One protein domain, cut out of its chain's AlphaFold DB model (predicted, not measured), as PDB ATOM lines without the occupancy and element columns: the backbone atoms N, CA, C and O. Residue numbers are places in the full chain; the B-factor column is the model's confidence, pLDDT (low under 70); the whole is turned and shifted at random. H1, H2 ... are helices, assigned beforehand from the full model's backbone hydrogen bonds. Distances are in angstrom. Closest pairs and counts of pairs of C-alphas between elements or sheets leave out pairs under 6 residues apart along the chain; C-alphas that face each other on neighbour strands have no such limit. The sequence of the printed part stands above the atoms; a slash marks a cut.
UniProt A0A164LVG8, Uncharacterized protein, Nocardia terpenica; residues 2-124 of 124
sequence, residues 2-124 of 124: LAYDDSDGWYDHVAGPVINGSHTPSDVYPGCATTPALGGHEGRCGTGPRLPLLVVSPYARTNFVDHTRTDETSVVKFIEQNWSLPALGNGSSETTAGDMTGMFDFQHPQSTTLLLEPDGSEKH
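This is residues 2 to 124 of the 124 residues of an uncharacterized protein of Nocardia terpenica (UniProt A0A164LVG8). The model has little regular structure: a long chain of loops is loosely wound, with the helix H1 and the short helix H2 packed together at one side. Loop residues 20 to 45 make one end of the long axis and the tail at residues 112 to 124 the other. The printed part has 123 residues, with H1 then H2 and no named strand; it is all helix by class, though under half of its residues are in named elements. It is loose, with a radius of gyration of the C-alphas of 17.5 A, and only just elongated, spanning 56 by 36 by 21 A.

Residues 2 to 3 are paired with residues 53 to 54 as strands are, but these stretches are too short to be named strands. H1, residues 73 to 83, touches H2, residues 93 to 96; their closest C-alphas, those of Thr 73 and Glu 94, are 4.8 A apart. Every O i to N i+4 pair in H1 is within hydrogen-bond range; H2 is too short for such a pair.

H1 begins at C-alpha 73 (361.844, 580.631, 389.762) and measures 15.4 A; H2 measures 5.6 A and ends at C-alpha 96 (356.871, 573.689, 388.706).

The C-alphas farthest apart, of Pro 25 and His 124, are 55.6 A apart. The printed part has no cut, the link from H1 to H2 is short, and no printed residue is under 70 in pLDDT.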
ATOM      1  N   LEU A   2     361.347 593.676 387.657       96.81
ATOM      2  CA  LEU A   2     361.472 594.066 389.058       96.81
ATOM      3  C   LEU A   2     360.780 592.975 389.874       96.81
ATOM      4  O   LEU A   2     359.596 592.714 389.659       96.81
ATOM      5  N   ALA A   3     361.538 592.327 390.746       96.81
ATOM      6  CA  ALA A   3     361.077 591.264 391.622       96.81
ATOM      7  C   ALA A   3     361.603 591.535 393.033       96.81
ATOM      8  O   ALA A   3     362.636 592.191 393.189       96.81
ATOM      9  N   TYR A   4     360.875 591.035 394.022       97.44
ATOM     10  CA  TYR A   4     361.237 591.097 395.433       97.44
ATOM     11  C   TYR A   4     361.768 589.729 395.870       97.44
ATOM     12  O   TYR A   4     361.455 588.721 395.236       97.44
ATOM     13  N   ASP A   5     362.598 589.705 396.908       96.31
ATOM     14  CA  ASP A   5     363.198 588.492 397.465       96.31
ATOM     15  C   ASP A   5     362.363 587.882 398.594       96.31
ATOM     16  O   ASP A   5     362.273 586.660 398.690       96.31
ATOM     17  N   ASP A   6     361.716 588.713 399.410       95.25
ATOM     18  CA  ASP A   6     360.725 588.283 400.389       95.25
ATOM     19  C   ASP A   6     359.667 589.369 400.674       95.25
ATOM     20  O   ASP A   6     359.585 590.402 400.004       95.25
ATOM     21  N   SER A   7     358.779 589.075 401.627       95.62
ATOM     22  CA  SER A   7     357.655 589.941 402.010       95.62
ATOM     23  C   SER A   7     357.905 590.752 403.283       95.62
ATOM     24  O   SER A   7     356.986 591.428 403.740       95.62
ATOM     25  N   ASP A   8     359.071 590.619 403.921       95.25
ATOM     26  CA  ASP A   8     359.369 591.131 405.272       95.25
ATOM     27  C   ASP A   8     358.370 590.632 406.350       95.25
ATOM     28  O   ASP A   8     358.240 591.185 407.440       95.25
ATOM     29  N   GLY A   9     357.592 589.586 406.038       92.94
ATOM     30  CA  GLY A   9     356.482 589.111 406.870       92.94
ATOM     31  C   GLY A   9     355.266 590.045 406.886       92.94
ATOM     32  O   GLY A   9     354.391 589.897 407.745       92.94
ATOM     33  N   TRP A  10     355.194 591.010 405.966       95.69
ATOM     34  CA  TRP A  10     354.058 591.915 405.850       95.69
ATOM     35  C   TRP A  10     352.807 591.166 405.410       95.69
ATOM     36  O   TRP A  10     352.845 590.122 404.757       95.69
ATOM     37  N   TYR A  11     351.663 591.721 405.797       95.81
ATOM     38  CA  TYR A  11     350.379 591.107 405.516       95.81
ATOM     39  C   TYR A  11     350.093 591.053 404.010       95.81
ATOM     40  O   TYR A  11     350.004 592.090 403.351       95.81
ATOM     41  N   ASP A  12     349.826 589.846 403.512       96.31
ATOM     42  CA  ASP A  12     349.087 589.610 402.277       96.31
ATOM     43  C   ASP A  12     347.845 588.771 402.586       96.31
ATOM     44  O   ASP A  12     347.846 587.897 403.455       96.31
ATOM     45  N   HIS A  13     346.757 589.049 401.877       96.50
ATOM     46  CA  HIS A  13     345.490 588.353 402.091       96.50
ATOM     47  C   HIS A  13     345.444 586.967 401.434       96.50
ATOM     48  O   HIS A  13     344.538 586.186 401.732       96.50
ATOM     49  N   VAL A  14     346.368 586.664 400.514       94.69
ATOM     50  CA  VAL A  14     346.400 585.392 399.797       94.69
ATOM     51  C   VAL A  14     347.268 584.406 400.563       94.69
ATOM     52  O   VAL A  14     348.475 584.580 400.705       94.69
ATOM     53  N   ALA A  15     346.654 583.308 400.999       91.12
ATOM     54  CA  ALA A  15     347.399 582.132 401.417       91.12
ATOM     55  C   ALA A  15     348.036 581.483 400.176       91.12
ATOM     56  O   ALA A  15     347.326 580.952 399.317       91.12
ATOM     57  N   GLY A  16     349.365 581.553 400.066       88.19
ATOM     58  CA  GLY A  16     350.110 580.936 398.969       88.19
ATOM     59  C   GLY A  16     349.869 579.418 398.908       88.19
ATOM     60  O   GLY A  16     349.774 578.775 399.961       88.19
ATOM     61  N   PRO A  17     349.733 578.823 397.705       91.88
ATOM     62  CA  PRO A  17     349.539 577.386 397.577       91.88
ATOM     63  C   PRO A  17     350.825 576.635 397.933       91.88
ATOM     64  O   PRO A  17     351.894 576.928 397.396       91.88
ATOM     65  N   VAL A  18     350.711 575.610 398.778       94.06
ATOM     66  CA  VAL A  18     351.834 574.702 399.033       94.06
ATOM     67  C   VAL A  18     351.956 573.723 397.867       94.06
ATOM     68  O   VAL A  18     351.124 572.837 397.696       94.06
ATOM     69  N   ILE A  19     352.979 573.917 397.041       93.75
ATOM     70  CA  ILE A  19     353.321 573.082 395.882       93.75
ATOM     71  C   ILE A  19     354.671 572.376 396.029       93.75
ATOM     72  O   ILE A  19     354.963 571.456 395.269       93.75
ATOM     73  N   ASN A  20     355.469 572.781 397.014       95.19
ATOM     74  CA  ASN A  20     356.653 572.079 397.467       95.19
ATOM     75  C   ASN A  20     356.488 571.800 398.959       95.19
ATOM     76  O   ASN A  20     356.297 572.726 399.744       95.19
ATOM     77  N   GLY A  21     356.487 570.525 399.332       95.25
ATOM     78  CA  GLY A  21     356.307 570.122 400.716       95.25
ATOM     79  C   GLY A  21     357.590 570.085 401.529       95.25
ATOM     80  O   GLY A  21     358.699 570.216 401.014       95.25
ATOM     81  N   SER A  22     357.409 569.880 402.827       95.69
ATOM     82  CA  SER A  22     358.477 569.586 403.772       95.69
ATOM     83  C   SER A  22     357.898 568.957 405.037       95.69
ATOM     84  O   SER A  22     356.825 569.339 405.504       95.69
ATOM     85  N   HIS A  23     358.633 568.013 405.607       94.81
ATOM     86  CA  HIS A  23     358.291 567.233 406.790       94.81
ATOM     87  C   HIS A  23     359.184 567.579 407.985       94.81
ATOM     88  O   HIS A  23     359.154 566.878 409.001       94.81
ATOM     89  N   THR A  24     360.006 568.629 407.887       94.50
ATOM     90  CA  THR A  24     360.785 569.061 409.048       94.50
ATOM     91  C   THR A  24     359.865 569.668 410.112       94.50
ATOM     92  O   THR A  24     358.883 570.330 409.771       94.50
ATOM     93  N   PRO A  25     360.175 569.516 411.414       91.62
ATOM     94  CA  PRO A  25     359.369 570.120 412.478       91.62
ATOM     95  C   PRO A  25     359.295 571.655 412.434       91.62
ATOM     96  O   PRO A  25     358.426 572.230 413.086       91.62
ATOM     97  N   SER A  26     360.202 572.316 411.706       90.94
ATOM     98  CA  SER A  26     360.214 573.773 411.534       90.94
ATOM     99  C   SER A  26     359.197 574.255 410.493       90.94
ATOM    100  O   SER A  26     358.767 575.406 410.547       90.94
ATOM    101  N   ASP A  27     358.781 573.386 409.571       91.69
ATOM    102  CA  ASP A  27     357.853 573.712 408.487       91.69
ATOM    103  C   ASP A  27     356.402 573.515 408.938       91.69
ATOM    104  O   ASP A  27     355.721 572.553 408.586       91.69
ATOM    105  N   VAL A  28     355.926 574.445 409.768       90.00
ATOM    106  CA  VAL A  28     354.614 574.351 410.432       90.00
ATOM    107  C   VAL A  28     353.450 574.937 409.624       90.00
ATOM    108  O   VAL A  28     352.313 574.936 410.101       90.00
ATOM    109  N   TYR A  29     353.697 575.454 408.416       90.44
ATOM    110  CA  TYR A  29     352.636 576.042 407.597       90.44
ATOM    111  C   TYR A  29     351.667 574.953 407.078       90.44
ATOM    112  O   TYR A  29     352.104 573.871 406.664       90.44
ATOM    113  N   PRO A  30     350.339 575.188 407.102       92.00
ATOM    114  CA  PRO A  30     349.368 574.198 406.650       92.00
ATOM    115  C   PRO A  30     349.631 573.735 405.213       92.00
ATOM    116  O   PRO A  30     349.704 574.539 404.291       92.00
ATOM    117  N   GLY A  31     349.743 572.421 405.025       91.31
ATOM    118  CA  GLY A  31     350.006 571.808 403.722       91.31
ATOM    119  C   GLY A  31     351.459 571.383 403.497       91.31
ATOM    120  O   GLY A  31     351.685 570.544 402.624       91.31
ATOM    121  N   CYS A  32     352.425 571.866 404.293       94.19
ATOM    122  CA  CYS A  32     353.837 571.476 404.166       94.19
ATOM    123  C   CYS A  32     354.031 569.964 404.294       94.19
ATOM    124  O   CYS A  32     354.554 569.333 403.381       94.19
ATOM    125  N   ALA A  33     353.528 569.380 405.386       93.81
ATOM    126  CA  ALA A  33     353.733 567.968 405.710       93.81
ATOM    127  C   ALA A  33     352.864 566.997 404.888       93.81
ATOM    128  O   ALA A  33     353.011 565.784 405.011       93.81
ATOM    129  N   THR A  34     351.912 567.506 404.100       94.06
ATOM    130  CA  THR A  34     351.018 566.686 403.262       94.06
ATOM    131  C   THR A  34     351.360 566.760 401.779       94.06
ATOM    132  O   THR A  34     350.866 565.950 400.997       94.06
ATOM    133  N   THR A  35     352.173 567.737 401.382       95.12
ATOM    134  CA  THR A  35     352.639 567.899 400.006       95.12
ATOM    135  C   THR A  35     353.964 567.150 399.849       95.12
ATOM    136  O   THR A  35     354.780 567.174 400.765       95.12
ATOM    137  N   PRO A  36     354.227 566.461 398.726       94.56
ATOM    138  CA  PRO A  36     355.536 565.856 398.499       94.56
ATOM    139  C   PRO A  36     356.656 566.904 398.428       94.56
ATOM    140  O   PRO A  36     356.497 567.947 397.792       94.56
ATOM    141  N   ALA A  37     357.804 566.601 399.037       95.12
ATOM    142  CA  ALA A  37     359.011 567.409 398.898       95.12
ATOM    143  C   ALA A  37     359.582 567.261 397.478       95.12
ATOM    144  O   ALA A  37     359.888 566.155 397.015       95.12
ATOM    145  N   LEU A  38     359.728 568.378 396.773       94.19
ATOM    146  CA  LEU A  38     360.222 568.417 395.405       94.19
ATOM    147  C   LEU A  38     361.675 567.920 395.358       94.19
ATOM    148  O   LEU A  38     362.558 568.426 396.050       94.19
ATOM    149  N   GLY A  39     361.921 566.877 394.562       92.88
ATOM    150  CA  GLY A  39     363.223 566.199 394.503       92.88
ATOM    151  C   GLY A  39     363.659 565.519 395.807       92.88
ATOM    152  O   GLY A  39     364.819 565.137 395.913       92.88
ATOM    153  N   GLY A  40     362.761 565.365 396.787       94.25
ATOM    154  CA  GLY A  40     363.076 564.804 398.104       94.25
ATOM    155  C   GLY A  40     363.866 565.743 399.022       94.25
ATOM    156  O   GLY A  40     364.418 565.282 400.018       94.25
ATOM    157  N   HIS A  41     363.950 567.038 398.693       93.44
ATOM    158  CA  HIS A  41     364.674 568.024 399.499       93.44
ATOM    159  C   HIS A  41     363.760 568.646 400.554       93.44
ATOM    160  O   HIS A  41     362.886 569.450 400.238       93.44
ATOM    161  N   GLU A  42     364.000 568.295 401.812       95.06
ATOM    162  CA  GLU A  42     363.296 568.845 402.971       95.06
ATOM    163  C   GLU A  42     363.729 570.294 403.286       95.06
ATOM    164  O   GLU A  42     364.775 570.767 402.833       95.06
ATOM    165  N   GLY A  43     362.931 571.009 404.083       94.06
ATOM    166  CA  GLY A  43     363.189 572.397 404.499       94.06
ATOM    167  C   GLY A  43     362.872 573.443 403.428       94.06
ATOM    168  O   GLY A  43     363.409 574.548 403.467       94.06
ATOM    169  N   ARG A  44     362.057 573.084 402.428       93.19
ATOM    170  CA  ARG A  44     361.724 573.928 401.267       93.19
ATOM    171  C   ARG A  44     360.219 574.110 401.085       93.19
ATOM    172  O   ARG A  44     359.752 574.226 399.951       93.19
ATOM    173  N   CYS A  45     359.459 574.101 402.183       94.75
ATOM    174  CA  CYS A  45     358.016 574.256 402.078       94.75
ATOM    175  C   CYS A  45     357.657 575.584 401.398       94.75
ATOM    176  O   CYS A  45     358.168 576.639 401.770       94.75
ATOM    177  N   GLY A  46     356.773 575.536 400.409       93.12
ATOM    178  CA  GLY A  46     356.364 576.721 399.671       93.12
ATOM    179  C   GLY A  46     355.317 576.421 398.603       93.12
ATOM    180  O   GLY A  46     354.956 575.270 398.386       93.12
ATOM    181  N   THR A  47     354.815 577.424 397.889       92.62
ATOM    182  CA  THR A  47     355.374 578.786 397.792       92.62
ATOM    183  C   THR A  47     355.117 579.635 399.036       92.62
ATOM    184  O   THR A  47     354.155 579.395 399.765       92.62
ATOM    185  N   GLY A  48     355.981 580.624 399.269       92.12
ATOM    186  CA  GLY A  48     355.828 581.598 400.348       92.12
ATOM    187  C   GLY A  48     354.722 582.635 400.087       92.12
ATOM    188  O   GLY A  48     353.864 582.437 399.219       92.12
ATOM    189  N   PRO A  49     354.720 583.744 400.851       94.56
ATOM    190  CA  PRO A  49     353.828 584.877 400.621       94.56
ATOM    191  C   PRO A  49     353.955 585.440 399.204       94.56
ATOM    192  O   PRO A  49     355.005 585.373 398.575       94.56
ATOM    193  N   ARG A  50     352.865 586.016 398.702       96.69
ATOM    194  CA  ARG A  50     352.808 586.572 397.351       96.69
ATOM    195  C   ARG A  50     353.599 587.881 397.272       96.69
ATOM    196  O   ARG A  50     353.435 588.748 398.126       96.69
ATOM    197  N   LEU A  51     354.397 588.039 396.215       97.25
ATOM    198  CA  LEU A  51     355.264 589.202 396.007       97.25
ATOM    199  C   LEU A  51     354.868 590.004 394.758       97.25
ATOM    200  O   LEU A  51     354.310 589.437 393.812       97.25
ATOM    201  N   PRO A  52     355.162 591.318 394.710       97.81
ATOM    202  CA  PRO A  52     355.043 592.088 393.480       97.81
ATOM    203  C   PRO A  52     356.033 591.598 392.413       97.81
ATOM    204  O   PRO A  52     357.211 591.372 392.692       97.81
ATOM    205  N   LEU A  53     355.567 591.510 391.168       97.88
ATOM    206  CA  LEU A  53     356.388 591.183 390.003       97.88
ATOM    207  C   LEU A  53     356.014 592.103 388.841       97.88
ATOM    208  O   LEU A  53     354.856 592.150 388.428       97.88
ATOM    209  N   LEU A  54     356.993 592.842 388.314       97.94
ATOM    210  CA  LEU A  54     356.789 593.763 387.195       97.94
ATOM    211  C   LEU A  54     357.761 593.473 386.046       97.94
ATOM    212  O   LEU A  54     358.966 593.278 386.232       97.94
ATOM    213  N   VAL A  55     357.246 593.531 384.821       97.19
ATOM    214  CA  VAL A  55     358.039 593.473 383.591       97.19
ATOM    215  C   VAL A  55     357.961 594.832 382.905       97.19
ATOM    216  O   VAL A  55     356.889 595.284 382.525       97.19
ATOM    217  N   VAL A  56     359.119 595.466 382.726       96.19
ATOM    218  CA  VAL A  56     359.270 596.709 381.960       96.19
ATOM    219  C   VAL A  56     360.129 596.386 380.747       96.19
ATOM    220  O   VAL A  56     361.273 595.952 380.895       96.19
ATOM    221  N   SER A  57     359.549 596.507 379.556       95.44
ATOM    222  CA  SER A  57     360.170 596.149 378.279       95.44
ATOM    223  C   SER A  57     359.350 596.737 377.128       95.44
ATOM    224  O   SER A  57     358.131 596.821 377.269       95.44
ATOM    225  N   PRO A  58     359.954 597.040 375.964       96.62
ATOM    226  CA  PRO A  58     359.195 597.312 374.745       96.62
ATOM    227  C   PRO A  58     358.249 596.174 374.352       96.62
ATOM    228  O   PRO A  58     357.244 596.396 373.699       96.62
ATOM    229  N   TYR A  59     358.548 594.942 374.760       96.88
ATOM    230  CA  TYR A  59     357.691 593.786 374.498       96.88
ATOM    231  C   TYR A  59     356.697 593.506 375.627       96.88
ATOM    232  O   TYR A  59     355.962 592.532 375.542       96.88
ATOM    233  N   ALA A  60     356.692 594.283 376.712       97.00
ATOM    234  CA  ALA A  60     355.733 594.074 377.792       97.00
ATOM    235  C   ALA A  60     354.337 594.527 377.350       97.00
ATOM    236  O   ALA A  60     354.183 595.576 376.721       97.00
ATOM    237  N   ARG A  61     353.300 593.770 377.723       96.31
ATOM    238  CA  ARG A  61     351.916 594.227 377.558       96.31
ATOM    239  C   ARG A  61     351.688 595.472 378.417       96.31
ATOM    240  O   ARG A  61     351.965 595.472 379.613       96.31
ATOM    241  N   THR A  62     351.179 596.540 377.811       95.25
ATOM    242  CA  THR A  62     350.926 597.812 378.502       95.25
ATOM    243  C   THR A  62     349.622 597.765 379.291       95.25
ATOM    244  O   THR A  62     348.619 597.268 378.784       95.25
ATOM    245  N   ASN A  63     349.627 598.327 380.508       94.88
ATOM    246  CA  ASN A  63     348.457 598.389 381.393       94.88
ATOM    247  C   ASN A  63     347.770 597.018 381.567       94.88
ATOM    248  O   ASN A  63     346.552 596.882 381.445       94.88
ATOM    249  N   PHE A  64     348.584 595.985 381.781       97.06
ATOM    250  CA  PHE A  64     348.150 594.596 381.824       97.06
ATOM    251  C   PHE A  64     348.595 593.931 383.124       97.06
ATOM    252  O   PHE A  64     349.727 594.115 383.568       97.06
ATOM    253  N   VAL A  65     347.700 593.132 383.705       98.12
ATOM    254  CA  VAL A  65     347.977 592.290 384.870       98.12
ATOM    255  C   VAL A  65     347.841 590.840 384.429       98.12
ATOM    256  O   VAL A  65     346.757 590.413 384.033       98.12
ATOM    257  N   ASP A  66     348.941 590.094 384.486       98.12
ATOM    258  CA  ASP A  66     348.912 588.649 384.285       98.12
ATOM    259  C   ASP A  66     348.488 587.959 385.589       98.12
ATOM    260  O   ASP A  66     348.974 588.289 386.671       98.12
ATOM    261  N   HIS A  67     347.563 587.008 385.484       96.94
ATOM    262  CA  HIS A  67     347.054 586.219 386.610       96.94
ATOM    263  C   HIS A  67     347.629 584.799 386.641       96.94
ATOM    264  O   HIS A  67     347.229 583.984 387.476       96.94
ATOM    265  N   THR A  68     348.554 584.487 385.733       96.94
ATOM    266  CA  THR A  68     349.315 583.240 385.767       96.94
ATOM    267  C   THR A  68     350.073 583.139 387.089       96.94
ATOM    268  O   THR A  68     350.726 584.083 387.523       96.94
ATOM    269  N   ARG A  69     349.984 581.985 387.761       94.88
ATOM    270  CA  ARG A  69     350.707 581.743 389.015       94.88
ATOM    271  C   ARG A  69     352.207 581.689 388.744       94.88
ATOM    272  O   ARG A  69     352.683 580.682 388.227       94.88
ATOM    273  N   THR A  70     352.929 582.721 389.150       96.62
ATOM    274  CA  THR A  70     354.392 582.792 389.097       96.62
ATOM    275  C   THR A  70     354.995 582.719 390.494       96.62
ATOM    276  O   THR A  70     354.364 583.124 391.470       96.62
ATOM    277  N   ASP A  71     356.227 582.237 390.565       95.75
ATOM    278  CA  ASP A  71     357.102 582.326 391.735       95.75
ATOM    279  C   ASP A  71     358.462 582.898 391.298       95.75
ATOM    280  O   ASP A  71     358.661 583.227 390.126       95.75
ATOM    281  N   GLU A  72     359.410 583.047 392.214       96.19
ATOM    282  CA  GLU A  72     360.731 583.617 391.930       96.19
ATOM    283  C   GLU A  72     361.475 582.820 390.844       96.19
ATOM    284  O   GLU A  72     362.219 583.379 390.033       96.19
ATOM    285  N   THR A  73     361.225 581.510 390.761       96.56
ATOM    286  CA  THR A  73     361.844 580.631 389.762       96.56
ATOM    287  C   THR A  73     361.168 580.686 388.394       96.56
ATOM    288  O   THR A  73     361.741 580.205 387.415       96.56
ATOM    289  N   SER A  74     360.033 581.382 388.254       97.56
ATOM    290  CA  SER A  74     359.479 581.744 386.942       97.56
ATOM    291  C   SER A  74     360.451 582.601 386.120       97.56
ATOM    292  O   SER A  74     360.491 582.474 384.896       97.56
ATOM    293  N   VAL A  75     361.296 583.412 386.772       97.56
ATOM    294  CA  VAL A  75     362.366 584.167 386.095       97.56
ATOM    295  C   VAL A  75     363.421 583.220 385.521       97.56
ATOM    296  O   VAL A  75     363.852 583.394 384.382       97.56
ATOM    297  N   VAL A  76     363.806 582.189 386.282       97.44
ATOM    298  CA  VAL A  76     364.755 581.156 385.831       97.44
ATOM    299  C   VAL A  76     364.175 580.402 384.639       97.44
ATOM    300  O   VAL A  76     364.821 580.325 383.600       97.44
ATOM    301  N   LYS A  77     362.921 579.950 384.741       97.50
ATOM    302  CA  LYS A  77     362.210 579.285 383.644       97.50
ATOM    303  C   LYS A  77     362.147 580.142 382.378       97.50
ATOM    304  O   LYS A  77     362.370 579.634 381.282       97.50
ATOM    305  N   PHE A  78     361.889 581.444 382.508       97.44
ATOM    306  CA  PHE A  78     361.896 582.359 381.365       97.44
ATOM    307  C   PHE A  78     363.282 582.455 380.707       97.44
ATOM    308  O   PHE A  78     363.385 582.472 379.480       97.44
ATOM    309  N   ILE A  79     364.359 582.476 381.499       97.50
ATOM    310  CA  ILE A  79     365.736 582.427 380.984       97.50
ATOM    311  C   ILE A  79     365.987 581.093 380.263       97.50
ATOM    312  O   ILE A  79     366.503 581.074 379.149       97.50
ATOM    313  N   GLU A  80     365.581 579.967 380.841       97.81
ATOM    314  CA  GLU A  80     365.735 578.665 380.186       97.81
ATOM    315  C   GLU A  80     365.043 578.635 378.817       97.81
ATOM    316  O   GLU A  80     365.656 578.257 377.816       97.81
ATOM    317  N   GLN A  81     363.804 579.125 378.747       96.06
ATOM    318  CA  GLN A  81     363.033 579.214 377.506       96.06
ATOM    319  C   GLN A  81     363.686 580.153 376.480       96.06
ATOM    320  O   GLN A  81     363.848 579.779 375.319       96.06
ATOM    321  N   ASN A  82     364.092 581.358 376.892       96.12
ATOM    322  CA  ASN A  82     364.613 582.376 375.975       96.12
ATOM    323  C   ASN A  82     365.980 582.000 375.374       96.12
ATOM    324  O   ASN A  82     366.266 582.340 374.228       96.12
ATOM    325  N   TRP A  83     366.811 581.270 376.121       97.56
ATOM    326  CA  TRP A  83     368.131 580.823 375.660       97.56
ATOM    327  C   TRP A  83     368.181 579.343 375.255       97.56
ATOM    328  O   TRP A  83     369.259 578.839 374.948       97.56
ATOM    329  N   SER A  84     367.031 578.659 375.197       97.44
ATOM    330  CA  SER A  84     366.938 577.227 374.863       97.44
ATOM    331  C   SER A  84     367.847 576.348 375.734       97.44
ATOM    332  O   SER A  84     368.510 575.431 375.245       97.44
ATOM    333  N   LEU A  85     367.902 576.652 377.030       97.69
ATOM    334  CA  LEU A  85     368.662 575.883 378.009       97.69
ATOM    335  C   LEU A  85     367.814 574.714 378.533       97.69
ATOM    336  O   LEU A  85     366.588 574.825 378.605       97.69
ATOM    337  N   PRO A  86     368.438 573.584 378.904       96.44
ATOM    338  CA  PRO A  86     367.733 572.533 379.623       96.44
ATOM    339  C   PRO A  86     367.327 573.019 381.019       96.44
ATOM    340  O   PRO A  86     368.017 573.852 381.605       96.44
ATOM    341  N   ALA A  87     366.257 572.433 381.562       94.62
ATOM    342  CA  ALA A  87     365.873 572.652 382.954       94.62
ATOM    343  C   ALA A  87     367.009 572.251 383.911       94.62
ATOM    344  O   ALA A  87     367.674 571.233 383.677       94.62
ATOM    345  N   LEU A  88     367.190 572.993 385.008       94.62
ATOM    346  CA  LEU A  88     368.164 572.635 386.052       94.62
ATOM    347  C   LEU A  88     367.858 571.258 386.658       94.62
ATOM    348  O   LEU A  88     368.764 570.445 386.868       94.62
ATOM    349  N   GLY A  89     366.575 570.971 386.901       89.00
ATOM    350  CA  GLY A  89     366.120 569.674 387.394       89.00
ATOM    351  C   GLY A  89     366.547 569.408 388.841       89.00
ATOM    352  O   GLY A  89     366.739 570.324 389.633       89.00
ATOM    353  N   ASN A  90     366.646 568.129 389.223       91.31
ATOM    354  CA  ASN A  90     367.090 567.705 390.563       91.31
ATOM    355  C   ASN A  90     366.338 568.372 391.744       91.31
ATOM    356  O   ASN A  90     366.921 568.694 392.781       91.31
ATOM    357  N   GLY A  91     365.031 568.585 391.586       91.12
ATOM    358  CA  GLY A  91     364.191 569.199 392.614       91.12
ATOM    359  C   GLY A  91     364.268 570.723 392.681       91.12
ATOM    360  O   GLY A  91     363.896 571.307 393.697       91.12
ATOM    361  N   SER A  92     364.782 571.364 391.634       94.31
ATOM    362  CA  SER A  92     364.735 572.811 391.491       94.31
ATOM    363  C   SER A  92     363.326 573.278 391.072       94.31
ATOM    364  O   SER A  92     362.623 572.609 390.299       94.31
ATOM    365  N   SER A  93     362.861 574.374 391.683       94.38
ATOM    366  CA  SER A  93     361.443 574.775 391.669       94.38
ATOM    367  C   SER A  93     360.948 575.270 390.309       94.38
ATOM    368  O   SER A  93     359.743 575.194 390.053       94.38
ATOM    369  N   GLU A  94     361.848 575.672 389.400       94.12
ATOM    370  CA  GLU A  94     361.511 576.164 388.056       94.12
ATOM    371  C   GLU A  94     360.714 575.135 387.252       94.12
ATOM    372  O   GLU A  94     359.843 575.488 386.455       94.12
ATOM    373  N   THR A  95     360.930 573.846 387.530       91.50
ATOM    374  CA  THR A  95     360.170 572.742 386.925       91.50
ATOM    375  C   THR A  95     358.663 572.831 387.195       91.50
ATOM    376  O   THR A  95     357.862 572.350 386.393       91.50
ATOM    377  N   THR A  96     358.268 573.486 388.287       91.94
ATOM    378  CA  THR A  96     356.871 573.689 388.706       91.94
ATOM    379  C   THR A  96     356.393 575.138 388.568       91.94
ATOM    380  O   THR A  96     355.213 575.415 388.803       91.94
ATOM    381  N   ALA A  97     357.283 576.049 388.167       94.81
ATOM    382  CA  ALA A  97     357.018 577.477 388.082       94.81
ATOM    383  C   ALA A  97     356.111 577.840 386.897       94.81
ATOM    384  O   ALA A  97     356.097 577.174 385.850       94.81
ATOM    385  N   GLY A  98     355.355 578.927 387.048       95.69
ATOM    386  CA  GLY A  98     354.536 579.489 385.973       95.69
ATOM    387  C   GLY A  98     355.367 580.078 384.840       95.69
ATOM    388  O   GLY A  98     356.510 580.483 385.039       95.69
ATOM    389  N   ASP A  99     354.771 580.124 383.653       95.62
ATOM    390  CA  ASP A  99     355.345 580.775 382.477       95.62
ATOM    391  C   ASP A  99     355.048 582.285 382.511       95.62
ATOM    392  O   ASP A  99     353.914 582.681 382.767       95.62
ATOM    393  N   MET A 100     356.057 583.123 382.255       96.31
ATOM    394  CA  MET A 100     355.932 584.588 382.244       96.31
ATOM    395  C   MET A 100     355.692 585.174 380.848       96.31
ATOM    396  O   MET A 100     355.539 586.387 380.708       96.31
ATOM    397  N   THR A 101     355.662 584.355 379.796       96.38
ATOM    398  CA  THR A 101     355.456 584.812 378.410       96.38
ATOM    399  C   THR A 101     354.113 585.515 378.212       96.38
ATOM    400  O   THR A 101     354.011 586.381 377.344       96.38
ATOM    401  N   GLY A 102     353.116 585.238 379.063       96.56
ATOM    402  CA  GLY A 102     351.832 585.945 379.100       96.56
ATOM    403  C   GLY A 102     351.962 587.453 379.341       96.56
ATOM    404  O   GLY A 102     351.160 588.227 378.819       96.56
ATOM    405  N   MET A 103     353.018 587.891 380.033       97.62
ATOM    406  CA  MET A 103     353.316 589.306 380.289       97.62
ATOM    407  C   MET A 103     353.853 590.044 379.052       97.62
ATOM    408  O   MET A 103     353.974 591.272 379.076       97.62
ATOM    409  N   PHE A 104     354.171 589.323 377.972       97.38
ATOM    410  CA  PHE A 104     354.770 589.872 376.763       97.38
ATOM    411  C   PHE A 104     353.822 589.819 375.553       97.38
ATOM    412  O   PHE A 104     352.987 588.923 375.398       97.38
ATOM    413  N   ASP A 105     353.982 590.793 374.664       96.81
ATOM    414  CA  ASP A 105     353.558 590.754 373.270       96.81
ATOM    415  C   ASP A 105     354.802 590.951 372.391       96.81
ATOM    416  O   ASP A 105     355.264 592.065 372.145       96.81
ATOM    417  N   PHE A 106     355.374 589.835 371.937       95.69
ATOM    418  CA  PHE A 106     356.557 589.848 371.074       95.69
ATOM    419  C   PHE A 106     356.247 590.243 369.623       95.69
ATOM    420  O   PHE A 106     357.172 590.526 368.862       95.69
ATOM    421  N   GLN A 107     354.971 590.252 369.224       96.62
ATOM    422  CA  GLN A 107     354.549 590.595 367.864       96.62
ATOM    423  C   GLN A 107     354.341 592.102 367.700       96.62
ATOM    424  O   GLN A 107     354.585 592.632 366.615       96.62
ATOM    425  N   HIS A 108     353.939 592.796 368.768       95.50
ATOM    426  CA  HIS A 108     353.629 594.228 368.743       95.50
ATOM    427  C   HIS A 108     354.436 595.007 369.793       95.50
ATOM    428  O   HIS A 108     353.871 595.460 370.796       95.50
ATOM    429  N   PRO A 109     355.751 595.207 369.574       93.81
ATOM    430  CA  PRO A 109     356.568 595.987 370.492       93.81
ATOM    431  C   PRO A 109     356.061 597.429 370.612       93.81
ATOM    432  O   PRO A 109     355.818 598.113 369.618       93.81
ATOM    433  N   GLN A 110     355.948 597.898 371.848       88.69
ATOM    434  CA  GLN A 110     355.609 599.259 372.230       88.69
ATOM    435  C   GLN A 110     356.900 600.049 372.471       88.69
ATOM    436  O   GLN A 110     357.687 599.725 373.353       88.69
ATOM    437  N   SER A 111     357.136 601.109 371.699       84.25
ATOM    438  CA  SER A 111     358.324 601.966 371.850       84.25
ATOM    439  C   SER A 111     358.116 603.151 372.801       84.25
ATOM    440  O   SER A 111     358.993 604.006 372.921       84.25
ATOM    441  N   THR A 112     356.966 603.218 373.474       88.00
ATOM    442  CA  THR A 112     356.640 604.308 374.397       88.00
ATOM    443  C   THR A 112     357.390 604.125 375.709       88.00
ATOM    444  O   THR A 112     357.103 603.215 376.486       88.00
ATOM    445  N   THR A 113     358.344 605.012 375.967       91.44
ATOM    446  CA  THR A 113     359.070 605.060 377.237       91.44
ATOM    447  C   THR A 113     358.289 605.889 378.249       91.44
ATOM    448  O   THR A 113     357.972 607.045 377.980       91.44
ATOM    449  N   LEU A 114     358.037 605.322 379.431       92.69
ATOM    450  CA  LEU A 114     357.539 606.067 380.584       92.69
ATOM    451  C   LEU A 114     358.731 606.594 381.387       92.69
ATOM    452  O   LEU A 114     359.477 605.814 381.982       92.69
ATOM    453  N   LEU A 115     358.926 607.909 381.371       95.56
ATOM    454  CA  LEU A 115     359.935 608.579 382.186       95.56
ATOM    455  C   LEU A 115     359.279 609.087 383.465       95.56
ATOM    456  O   LEU A 115     358.226 609.718 383.412       95.56
ATOM    457  N   LEU A 116     359.915 608.814 384.597       95.25
ATOM    458  CA  LEU A 116     359.461 609.260 385.908       95.25
ATOM    459  C   LEU A 116     360.479 610.232 386.501       95.25
ATOM    460  O   LEU A 116     361.689 610.071 386.311       95.25
ATOM    461  N   GLU A 117     359.985 611.228 387.223       97.25
ATOM    462  CA  GLU A 117     360.796 612.055 388.109       97.25
ATOM    463  C   GLU A 117     361.166 611.276 389.390       97.25
ATOM    464  O   GLU A 117     360.547 610.252 389.701       97.25
ATOM    465  N   PRO A 118     362.168 611.725 390.172       96.06
ATOM    466  CA  PRO A 118     362.567 611.044 391.408       96.06
ATOM    467  C   PRO A 118     361.459 610.923 392.464       96.06
ATOM    468  O   PRO A 118     361.544 610.063 393.336       96.06
ATOM    469  N   ASP A 119     360.439 611.782 392.405       95.69
ATOM    470  CA  ASP A 119     359.263 611.727 393.280       95.69
ATOM    471  C   ASP A 119     358.172 610.759 392.780       95.69
ATOM    472  O   ASP A 119     357.138 610.603 393.429       95.69
ATOM    473  N   GLY A 120     358.411 610.091 391.648       92.12
ATOM    474  CA  GLY A 120     357.503 609.128 391.032       92.12
ATOM    475  C   GLY A 120     356.445 609.743 390.115       92.12
ATOM    476  O   GLY A 120     355.636 608.997 389.567       92.12
ATOM    477  N   SER A 121     356.431 611.066 389.927       95.50
ATOM    478  CA  SER A 121     355.536 611.707 388.960       95.50
ATOM    479  C   SER A 121     355.964 611.432 387.514       95.50
ATOM    480  O   SER A 121     357.141 611.197 387.230       95.50
ATOM    481  N   GLU A 122     355.003 611.431 386.584       94.06
ATOM    482  CA  GLU A 122     355.313 611.299 385.158       94.06
ATOM    483  C   GLU A 122     356.035 612.548 384.653       94.06
ATOM    484  O   GLU A 122     355.604 613.681 384.875       94.06
ATOM    485  N   LYS A 123     357.135 612.330 383.935       91.06
ATOM    486  CA  LYS A 123     357.898 613.403 383.314       91.06
ATOM    487  C   LYS A 123     357.238 613.821 382.001       91.06
ATOM    488  O   LYS A 123     357.200 613.031 381.056       91.06
ATOM    489  N   HIS A 124     356.748 615.059 381.954       80.38
ATOM    490  CA  HIS A 124     356.207 615.702 380.750       80.38
ATOM    491  C   HIS A 124     357.288 616.387 379.906       80.38
ATOM    492  O   HIS A 124     358.255 616.932 380.488       80.38
TER     493      HIS A 124